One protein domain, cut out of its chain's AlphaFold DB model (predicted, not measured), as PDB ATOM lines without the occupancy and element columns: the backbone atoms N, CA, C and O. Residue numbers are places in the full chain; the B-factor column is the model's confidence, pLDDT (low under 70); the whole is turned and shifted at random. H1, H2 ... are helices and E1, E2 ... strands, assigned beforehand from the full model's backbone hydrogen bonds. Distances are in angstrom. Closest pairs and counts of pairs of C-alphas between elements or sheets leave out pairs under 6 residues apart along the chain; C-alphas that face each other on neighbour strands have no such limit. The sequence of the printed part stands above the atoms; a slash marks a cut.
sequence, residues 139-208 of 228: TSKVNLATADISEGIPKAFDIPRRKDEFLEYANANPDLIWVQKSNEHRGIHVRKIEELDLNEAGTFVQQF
ATOM      1  N   THR A 139      52.386 -18.394  37.808       81.44
ATOM      2  CA  THR A 139      52.162 -19.847  37.919       81.44
ATOM      3  C   THR A 139      50.902 -20.201  38.714       81.44
ATOM      4  O   THR A 139      50.350 -21.287  38.527       81.44
ATOM      5  N   SER A 140      50.396 -19.296  39.562       81.75
ATOM      6  CA  SER A 140      49.098 -19.465  40.222       81.75
ATOM      7  C   SER A 140      47.958 -19.244  39.234       81.75
ATOM      8  O   SER A 140      47.818 -18.174  38.643       81.75
ATOM      9  N   LYS A 141      47.090 -20.252  39.113       79.62
ATOM     10  CA  LYS A 141      45.896 -20.210  38.257       79.62
ATOM     11  C   LYS A 141      44.986 -19.027  38.586       79.62
ATOM     12  O   LYS A 141      44.411 -18.441  37.677       79.62
ATOM     13  N   VAL A 142      44.848 -18.715  39.872       80.50
ATOM     14  CA  VAL A 142      43.969 -17.648  40.361       80.50
ATOM     15  C   VAL A 142      44.557 -16.306  39.974       80.50
ATOM     16  O   VAL A 142      43.926 -15.568  39.227       80.50
ATOM     17  N   ASN A 143      45.805 -16.058  40.386       83.75
ATOM     18  CA  ASN A 143      46.488 -14.795  40.127       83.75
ATOM     19  C   ASN A 143      46.524 -14.499  38.628       83.75
ATOM     20  O   ASN A 143      46.160 -13.399  38.231       83.75
ATOM     21  N   LEU A 144      46.872 -15.491  37.800       84.06
ATOM     22  CA  LEU A 144      46.924 -15.324  36.350       84.06
ATOM     23  C   LEU A 144      45.545 -15.036  35.743       84.06
ATOM     24  O   LEU A 144      45.418 -14.136  34.918       84.06
ATOM     25  N   ALA A 145      44.506 -15.779  36.142       83.75
ATOM     26  CA  ALA A 145      43.161 -15.589  35.601       83.75
ATOM     27  C   ALA A 145      42.566 -14.227  35.992       83.75
ATOM     28  O   ALA A 145      41.824 -13.638  35.212       83.75
ATOM     29  N   THR A 146      42.895 -13.721  37.183       82.56
ATOM     30  CA  THR A 146      42.331 -12.479  37.728       82.56
ATOM     31  C   THR A 146      43.248 -11.264  37.580       82.56
ATOM     32  O   THR A 146      42.911 -10.204  38.098       82.56
ATOM     33  N   ALA A 147      44.389 -11.394  36.896       83.19
ATOM     34  CA  ALA A 147      45.362 -10.315  36.686       83.19
ATOM     35  C   ALA A 147      44.896  -9.233  35.689       83.19
ATOM     36  O   ALA A 147      45.653  -8.310  35.409       83.19
ATOM     37  N   ASP A 148      43.680  -9.351  35.138       77.81
ATOM     38  CA  ASP A 148      43.109  -8.435  34.137       77.81
ATOM     39  C   ASP A 148      44.035  -8.208  32.917       77.81
ATOM     40  O   ASP A 148      44.057  -7.142  32.304       77.81
ATOM     41  N   ILE A 149      44.782  -9.248  32.533       79.75
ATOM     42  CA  ILE A 149      45.600  -9.271  31.316       79.75
ATOM     43  C   ILE A 149      44.653  -9.475  30.123       79.75
ATOM     44  O   ILE A 149      43.887 -10.437  30.089       79.75
ATOM     45  N   SER A 150      44.666  -8.540  29.172       63.28
ATOM     46  CA  SER A 150      43.570  -8.350  28.212       63.28
ATOM     47  C   SER A 150      43.566  -9.293  27.007       63.28
ATOM     48  O   SER A 150      42.527  -9.423  26.362       63.28
ATOM     49  N   GLU A 151      44.676  -9.962  26.685       80.88
ATOM     50  CA  GLU A 151      44.782 -10.761  25.459       80.88
ATOM     51  C   GLU A 151      44.914 -12.262  25.748       80.88
ATOM     52  O   GLU A 151      45.785 -12.707  26.492       80.88
ATOM     53  N   GLY A 152      44.024 -13.060  25.153       79.44
ATOM     54  CA  GLY A 152      44.091 -14.526  25.179       79.44
ATOM     55  C   GLY A 152      43.621 -15.211  26.470       79.44
ATOM     56  O   GLY A 152      43.562 -16.441  26.501       79.44
ATOM     57  N   ILE A 153      43.246 -14.463  27.515       86.62
ATOM     58  CA  ILE A 153      42.760 -15.016  28.789       86.62
ATOM     59  C   ILE A 153      41.256 -14.728  28.950       86.62
ATOM     60  O   ILE A 153      40.857 -13.565  28.937       86.62
ATOM     61  N   PRO A 154      40.398 -15.754  29.134       89.94
ATOM     62  CA  PRO A 154      38.979 -15.539  29.409       89.94
ATOM     63  C   PRO A 154      38.766 -14.767  30.714       89.94
ATOM     64  O   PRO A 154      39.400 -15.087  31.727       89.94
ATOM     65  N   LYS A 155      37.831 -13.807  30.698       91.50
ATOM     66  CA  LYS A 155      37.538 -12.924  31.836       91.50
ATOM     67  C   LYS A 155      37.221 -13.740  33.090       91.50
ATOM     68  O   LYS A 155      36.436 -14.690  33.032       91.50
ATOM     69  N   ALA A 156      37.824 -13.366  34.216       92.25
ATOM     70  CA  ALA A 156      37.612 -14.026  35.495       92.25
ATOM     71  C   ALA A 156      37.505 -13.033  36.655       92.25
ATOM     72  O   ALA A 156      38.049 -11.930  36.603       92.25
ATOM     73  N   PHE A 157      36.829 -13.467  37.714       92.06
ATOM     74  CA  PHE A 157      36.551 -12.694  38.914       92.06
ATOM     75  C   PHE A 157      36.845 -13.547  40.146       92.06
ATOM     76  O   PHE A 157      36.377 -14.678  40.264       92.06
ATOM     77  N   ASP A 158      37.634 -12.985  41.052       91.31
ATOM     78  CA  ASP A 158      37.962 -13.560  42.356       91.31
ATOM     79  C   ASP A 158      36.756 -13.442  43.301       91.31
ATOM     80  O   ASP A 158      36.237 -12.340  43.491       91.31
ATOM     81  N   ILE A 159      36.291 -14.549  43.878       91.12
ATOM     82  CA  ILE A 159      35.075 -14.615  44.698       91.12
ATOM     83  C   ILE A 159      35.454 -14.929  46.157       91.12
ATOM     84  O   ILE A 159      36.303 -15.786  46.410       91.12
ATOM     85  N   PRO A 160      34.845 -14.249  47.150       91.50
ATOM     86  CA  PRO A 160      33.739 -13.282  47.051       91.50
ATOM     87  C   PRO A 160      34.158 -11.835  46.740       91.50
ATOM     88  O   PRO A 160      33.299 -10.968  46.596       91.50
ATOM     89  N   ARG A 161      35.460 -11.546  46.632       92.00
ATOM     90  CA  ARG A 161      35.997 -10.174  46.601       92.00
ATOM     91  C   ARG A 161      35.451  -9.297  45.466       92.00
ATOM     92  O   ARG A 161      35.222  -8.115  45.687       92.00
ATOM     93  N   ARG A 162      35.263  -9.853  44.267       91.88
ATOM     94  CA  ARG A 162      34.795  -9.157  43.051       91.88
ATOM     95  C   ARG A 162      33.386  -9.591  42.638       91.88
ATOM     96  O   ARG A 162      33.053  -9.582  41.455       91.88
ATOM     97  N   LYS A 163      32.560 -10.013  43.598       92.94
ATOM     98  CA  LYS A 163      31.194 -10.495  43.347       92.94
ATOM     99  C   LYS A 163      30.327  -9.469  42.613       92.94
ATOM    100  O   LYS A 163      29.658  -9.832  41.651       92.94
ATOM    101  N   ASP A 164      30.346  -8.215  43.052       94.00
ATOM    102  CA  ASP A 164      29.480  -7.181  42.474       94.00
ATOM    103  C   ASP A 164      29.902  -6.841  41.037       94.00
ATOM    104  O   ASP A 164      29.058  -6.788  40.146       94.00
ATOM    105  N   GLU A 165      31.213  -6.747  40.783       94.12
ATOM    106  CA  GLU A 165      31.771  -6.583  39.432       94.12
ATOM    107  C   GLU A 165      31.384  -7.746  38.507       94.12
ATOM    108  O   GLU A 165      31.065  -7.541  37.335       94.12
ATOM    109  N   PHE A 166      31.407  -8.977  39.031       93.88
ATOM    110  CA  PHE A 166      30.971 -10.153  38.288       93.88
ATOM    111  C   PHE A 166      29.488 -10.057  37.910       93.88
ATOM    112  O   PHE A 166      29.149 -10.280  36.751       93.88
ATOM    113  N   LEU A 167      28.615  -9.713  38.861       93.50
ATOM    114  CA  LEU A 167      27.174  -9.608  38.616       93.50
ATOM    115  C   LEU A 167      26.850  -8.509  37.602       93.50
ATOM    116  O   LEU A 167      26.054  -8.740  36.694       93.50
ATOM    117  N   GLU A 168      27.485  -7.342  37.707       95.19
ATOM    118  CA  GLU A 168      27.333  -6.259  36.730       95.19
ATOM    119  C   GLU A 168      27.749  -6.714  35.324       95.19
ATOM    120  O   GLU A 168      26.986  -6.575  34.364       95.19
ATOM    121  N   TYR A 169      28.924  -7.337  35.208       93.50
ATOM    122  CA  TYR A 169      29.440  -7.815  33.928       93.50
ATOM    123  C   TYR A 169      28.574  -8.929  33.327       93.50
ATOM    124  O   TYR A 169      28.316  -8.934  32.122       93.50
ATOM    125  N   ALA A 170      28.117  -9.874  34.147       92.44
ATOM    126  CA  ALA A 170      27.292 -10.988  33.703       92.44
ATOM    127  C   ALA A 170      25.896 -10.521  33.260       92.44
ATOM    128  O   ALA A 170      25.403 -10.979  32.231       92.44
ATOM    129  N   ASN A 171      25.302  -9.546  33.958       92.25
ATOM    130  CA  ASN A 171      24.030  -8.934  33.563       92.25
ATOM    131  C   ASN A 171      24.136  -8.172  32.234       92.25
ATOM    132  O   ASN A 171      23.197  -8.184  31.440       92.25
ATOM    133  N   ALA A 172      25.279  -7.534  31.968       94.44
ATOM    134  CA  ALA A 172      25.543  -6.870  30.692       94.44
ATOM    135  C   ALA A 172      25.804  -7.854  29.533       94.44
ATOM    136  O   ALA A 172      25.742  -7.456  28.372       94.44
ATOM    137  N   ASN A 173      26.097  -9.127  29.828       91.00
ATOM    138  CA  ASN A 173      26.478 -10.143  28.845       91.00
ATOM    139  C   ASN A 173      25.726 -11.475  29.088       91.00
ATOM    140  O   ASN A 173      26.354 -12.476  29.451       91.00
ATOM    141  N   PRO A 174      24.395 -11.517  28.876       88.81
ATOM    142  CA  PRO A 174      23.553 -12.656  29.262       88.81
ATOM    143  C   PRO A 174      23.827 -13.948  28.475       88.81
ATOM    144  O   PRO A 174      23.521 -15.035  28.960       88.81
ATOM    145  N   ASP A 175      24.428 -13.851  27.286       88.38
ATOM    146  CA  ASP A 175      24.751 -15.009  26.439       88.38
ATOM    147  C   ASP A 175      26.022 -15.753  26.888       88.38
ATOM    148  O   ASP A 175      26.356 -16.819  26.360       88.38
ATOM    149  N   LEU A 176      26.769 -15.195  27.849       88.69
ATOM    150  CA  LEU A 176      27.992 -15.810  28.346       88.69
ATOM    151  C   LEU A 176      27.699 -16.931  29.338       88.69
ATOM    152  O   LEU A 176      26.875 -16.821  30.243       88.69
ATOM    153  N   ILE A 177      28.465 -18.009  29.198       88.44
ATOM    154  CA  ILE A 177      28.442 -19.148  30.112       88.44
ATOM    155  C   ILE A 177      29.601 -19.004  31.096       88.44
ATOM    156  O   ILE A 177      30.696 -18.576  30.726       88.44
ATOM    157  N   TRP A 178      29.371 -19.406  32.342       89.94
ATOM    158  CA  TRP A 178      30.314 -19.234  33.439       89.94
ATOM    159  C   TRP A 178      30.685 -20.572  34.082       89.94
ATOM    160  O   TRP A 178      29.909 -21.532  34.102       89.94
ATOM    161  N   VAL A 179      31.905 -20.643  34.609       90.06
ATOM    162  CA  VAL A 179      32.400 -21.775  35.397       90.06
ATOM    163  C   VAL A 179      32.956 -21.286  36.724       90.06
ATOM    164  O   VAL A 179      33.809 -20.399  36.742       90.06
ATOM    165  N   GLN A 180      32.528 -21.912  37.820       88.69
ATOM    166  CA  GLN A 180      33.151 -21.735  39.132       88.69
ATOM    167  C   GLN A 180      34.251 -22.770  39.315       88.69
ATOM    168  O   GLN A 180      34.087 -23.947  38.965       88.69
ATOM    169  N   LYS A 181      35.393 -22.322  39.829       86.50
ATOM    170  CA  LYS A 181      36.565 -23.156  40.074       86.50
ATOM    171  C   LYS A 181      37.068 -22.880  41.484       86.50
ATOM    172  O   LYS A 181      37.305 -21.729  41.836       86.50
ATOM    173  N   SER A 182      37.278 -23.943  42.253       82.94
ATOM    174  CA  SER A 182      38.040 -23.855  43.498       82.94
ATOM    175  C   SER A 182      39.521 -23.604  43.211       82.94
ATOM    176  O   SER A 182      40.073 -24.070  42.201       82.94
ATOM    177  N   ASN A 183      40.163 -22.885  44.126       74.56
ATOM    178  CA  ASN A 183      41.607 -22.701  44.158       74.56
ATOM    179  C   ASN A 183      42.323 -24.019  44.510       74.56
ATOM    180  O   ASN A 183      43.441 -24.255  44.052       74.56
ATOM    181  N   GLU A 184      41.650 -24.925  45.229       67.62
ATOM    182  CA  GLU A 184      42.189 -26.198  45.706       67.62
ATOM    183  C   GLU A 184      41.710 -27.371  44.834       67.62
ATOM    184  O   GLU A 184      40.787 -28.119  45.133       67.62
ATOM    185  N   HIS A 185      42.387 -27.521  43.697       55.78
ATOM    186  CA  HIS A 185      42.523 -28.723  42.865       55.78
ATOM    187  C   HIS A 185      41.309 -29.516  42.341       55.78
ATOM    188  O   HIS A 185      41.535 -30.243  41.375       55.78
ATOM    189  N   ARG A 186      40.062 -29.409  42.818       57.56
ATOM    190  CA  ARG A 186      38.911 -30.115  42.207       57.56
ATOM    191  C   ARG A 186      37.575 -29.426  42.513       57.56
ATOM    192  O   ARG A 186      37.334 -29.008  43.631       57.56
ATOM    193  N   GLY A 187      36.707 -29.350  41.498       59.25
ATOM    194  CA  GLY A 187      35.385 -28.709  41.573       59.25
ATOM    195  C   GLY A 187      35.180 -27.725  40.426       59.25
ATOM    196  O   GLY A 187      35.193 -26.518  40.638       59.25
ATOM    197  N   ILE A 188      35.089 -28.233  39.190       63.47
ATOM    198  CA  ILE A 188      34.696 -27.414  38.036       63.47
ATOM    199  C   ILE A 188      33.233 -27.716  37.771       63.47
ATOM    200  O   ILE A 188      32.895 -28.827  37.362       63.47
ATOM    201  N   HIS A 189      32.384 -26.724  37.990       67.44
ATOM    202  CA  HIS A 189      30.974 -26.822  37.662       67.44
ATOM    203  C   HIS A 189      30.642 -25.746  36.634       67.44
ATOM    204  O   HIS A 189      30.872 -24.560  36.870       67.44
ATOM    205  N   VAL A 190      30.131 -26.174  35.479       72.69
ATOM    206  CA  VAL A 190      29.424 -25.276  34.562       72.69
ATOM    207  C   VAL A 190      28.063 -25.044  35.194       72.69
ATOM    208  O   VAL A 190      27.332 -26.005  35.426       72.69
ATOM    209  N   ARG A 191      27.772 -23.798  35.546       69.94
ATOM    210  CA  ARG A 191      26.551 -23.424  36.255       69.94
ATOM    211  C   ARG A 191      25.995 -22.154  35.649       69.94
ATOM    212  O   ARG A 191      26.749 -21.328  35.128       69.94
ATOM    213  N   LYS A 192      24.678 -22.002  35.724       75.81
ATOM    214  CA  LYS A 192      24.069 -20.697  35.472       75.81
ATOM    215  C   LYS A 192      24.387 -19.753  36.625       75.81
ATOM    216  O   LYS A 192      24.755 -20.206  37.707       75.81
ATOM    217  N   ILE A 193      24.234 -18.452  36.396       78.75
ATOM    218  CA  ILE A 193      24.565 -17.420  37.387       78.75
ATOM    219  C   ILE A 193      23.816 -17.670  38.703       78.75
ATOM    220  O   ILE A 193      24.406 -17.533  39.771       78.75
ATOM    221  N   GLU A 194      22.557 -18.112  38.633       78.00
ATOM    222  CA  GLU A 194      21.702 -18.354  39.803       78.00
ATOM    223  C   GLU A 194      22.138 -19.567  40.641       78.00
ATOM    224  O   GLU A 194      21.726 -19.715  41.787       78.00
ATOM    225  N   GLU A 195      22.966 -20.444  40.074       79.44
ATOM    226  CA  GLU A 195      23.431 -21.687  40.695       79.44
ATOM    227  C   GLU A 195      24.868 -21.569  41.245       79.44
ATOM    228  O   GLU A 195      25.379 -22.519  41.852       79.44
ATOM    229  N   LEU A 196      25.545 -20.439  41.004       82.69
ATOM    230  CA  LEU A 196      26.896 -20.164  41.501       82.69
ATOM    231  C   LEU A 196      26.861 -19.805  42.990       82.69
ATOM    232  O   LEU A 196      26.076 -18.956  43.414       82.69
ATOM    233  N   ASP A 197      27.769 -20.385  43.777       84.31
ATOM    234  CA  ASP A 197      27.962 -19.944  45.158       84.31
ATOM    235  C   ASP A 197      28.947 -18.773  45.189       84.31
ATOM    236  O   ASP A 197      30.158 -18.939  45.320       84.31
ATOM    237  N   LEU A 198      28.416 -17.560  45.054       86.00
ATOM    238  CA  LEU A 198      29.217 -16.334  45.033       86.00
ATOM    239  C   LEU A 198      29.720 -15.892  46.418       86.00
ATOM    240  O   LEU A 198      30.288 -14.808  46.541       86.00
ATOM    241  N   ASN A 199      29.479 -16.681  47.466       87.12
ATOM    242  CA  ASN A 199      29.989 -16.409  48.807       87.12
ATOM    243  C   ASN A 199      31.071 -17.421  49.224       87.12
ATOM    244  O   ASN A 199      31.688 -17.245  50.276       87.12
ATOM    245  N   GLU A 200      31.323 -18.449  48.408       84.06
ATOM    246  CA  GLU A 200      32.339 -19.465  48.668       84.06
ATOM    247  C   GLU A 200      33.749 -18.861  48.577       84.06
ATOM    248  O   GLU A 200      34.219 -18.453  47.509       84.06
ATOM    249  N   ALA A 201      34.433 -18.805  49.721       84.12
ATOM    250  CA  ALA A 201      35.809 -18.336  49.803       84.12
ATOM    251  C   ALA A 201      36.770 -19.286  49.076       84.12
ATOM    252  O   ALA A 201      36.595 -20.502  49.085       84.12
ATOM    253  N   GLY A 202      37.825 -18.727  48.481       83.44
ATOM    254  CA  GLY A 202      38.825 -19.531  47.777       83.44
ATOM    255  C   GLY A 202      38.316 -20.092  46.448       83.44
ATOM    256  O   GLY A 202      38.792 -21.137  45.996       83.44
ATOM    257  N   THR A 203      37.363 -19.405  45.816       88.06
ATOM    258  CA  THR A 203      36.887 -19.734  44.473       88.06
ATOM    259  C   THR A 203      37.023 -18.543  43.538       88.06
ATOM    260  O   THR A 203      37.152 -17.394  43.951       88.06
ATOM    261  N   PHE A 204      36.996 -18.819  42.241       90.19
ATOM    262  CA  PHE A 204      36.876 -17.785  41.228       90.19
ATOM    263  C   PHE A 204      35.917 -18.237  40.133       90.19
ATOM    264  O   PHE A 204      35.778 -19.431  39.843       90.19
ATOM    265  N   VAL A 205      35.262 -17.264  39.513       91.50
ATOM    266  CA  VAL A 205      34.366 -17.479  38.378       91.50
ATOM    267  C   VAL A 205      35.074 -17.023  37.113       91.50
ATOM    268  O   VAL A 205      35.726 -15.984  37.101       91.50
ATOM    269  N   GLN A 206      34.978 -17.809  36.046       91.62
ATOM    270  CA  GLN A 206      35.600 -17.499  34.763       91.62
ATOM    271  C   GLN A 206      34.634 -17.768  33.614       91.62
ATOM    272  O   GLN A 206      33.834 -18.703  33.671       91.62
ATOM    273  N   GLN A 207      34.739 -16.969  32.555       91.19
ATOM    274  CA  GLN A 207      34.024 -17.195  31.307       91.19
ATOM    275  C   GLN A 207      34.377 -18.573  30.724       91.19
ATOM    276  O   GLN A 207      35.545 -18.963  30.627       91.19
ATOM    277  N   PHE A 208      33.356 -19.326  30.325       89.12
ATOM    278  CA  PHE A 208      33.501 -20.628  29.695       89.12
ATOM    279  C   PHE A 208      33.763 -20.483  28.191       89.12
ATOM    280  O   PHE A 208      33.046 -19.780  27.480       89.12
TER     281      PHE A 208
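Overview. This is residues 139 to 208 of the 228 residues of an uncharacterized protein of Ascaris lumbricoides (UniProt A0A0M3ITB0). A twisted sheet of four antiparallel strands, order E1, E4, E2, E3, has the short helix H1 over one face and the longer H2 over the other, both towards its E1 edge. The 70 printed residues, under half in named elements, run H1, E1, H2, E2, E3, E4: mixed class, compact, radius of gyration of the C-alphas 11.2 A, spans 31 by 26 by 20 A.

Arrangement. H1, residues 141 to 146, touches E1, residues 156 to 159; their closest C-alphas, Thr 146 and Ala 156, are 5.4 A apart. H2, residues 163 to 172, on the opposite face, touches E1, closest C-alphas Phe 157 and Phe 166, 6.2 A. E1, H2 and E2, residues 178 to 182, form a split strand-helix-strand unit, two strands running the same way with E4, residues 203 to 207, between them; its crossover is right-handed. Within hydrogen-bond range are N 157 and O 205, 2.8 A, and N 179 and O 206, 2.9 A. E2 and E3, residues 188 to 191, form a hairpin, with N 180 and O 189 3.3 A apart. In H1 and H2 every O i to N i+4 pair is within range.

Along the chain. H1 begins at C-alpha 141 (45.896, -20.210, 38.257). H2 measures 14.3 A; E4, 13.7 A, ends at C-alpha 207 (34.024, -17.195, 31.307).

Size, cuts and confidence. The printed part has no cut. The E3 to E4 link is long. Residues 150, 184 to 189 and 191 have pLDDT under 70.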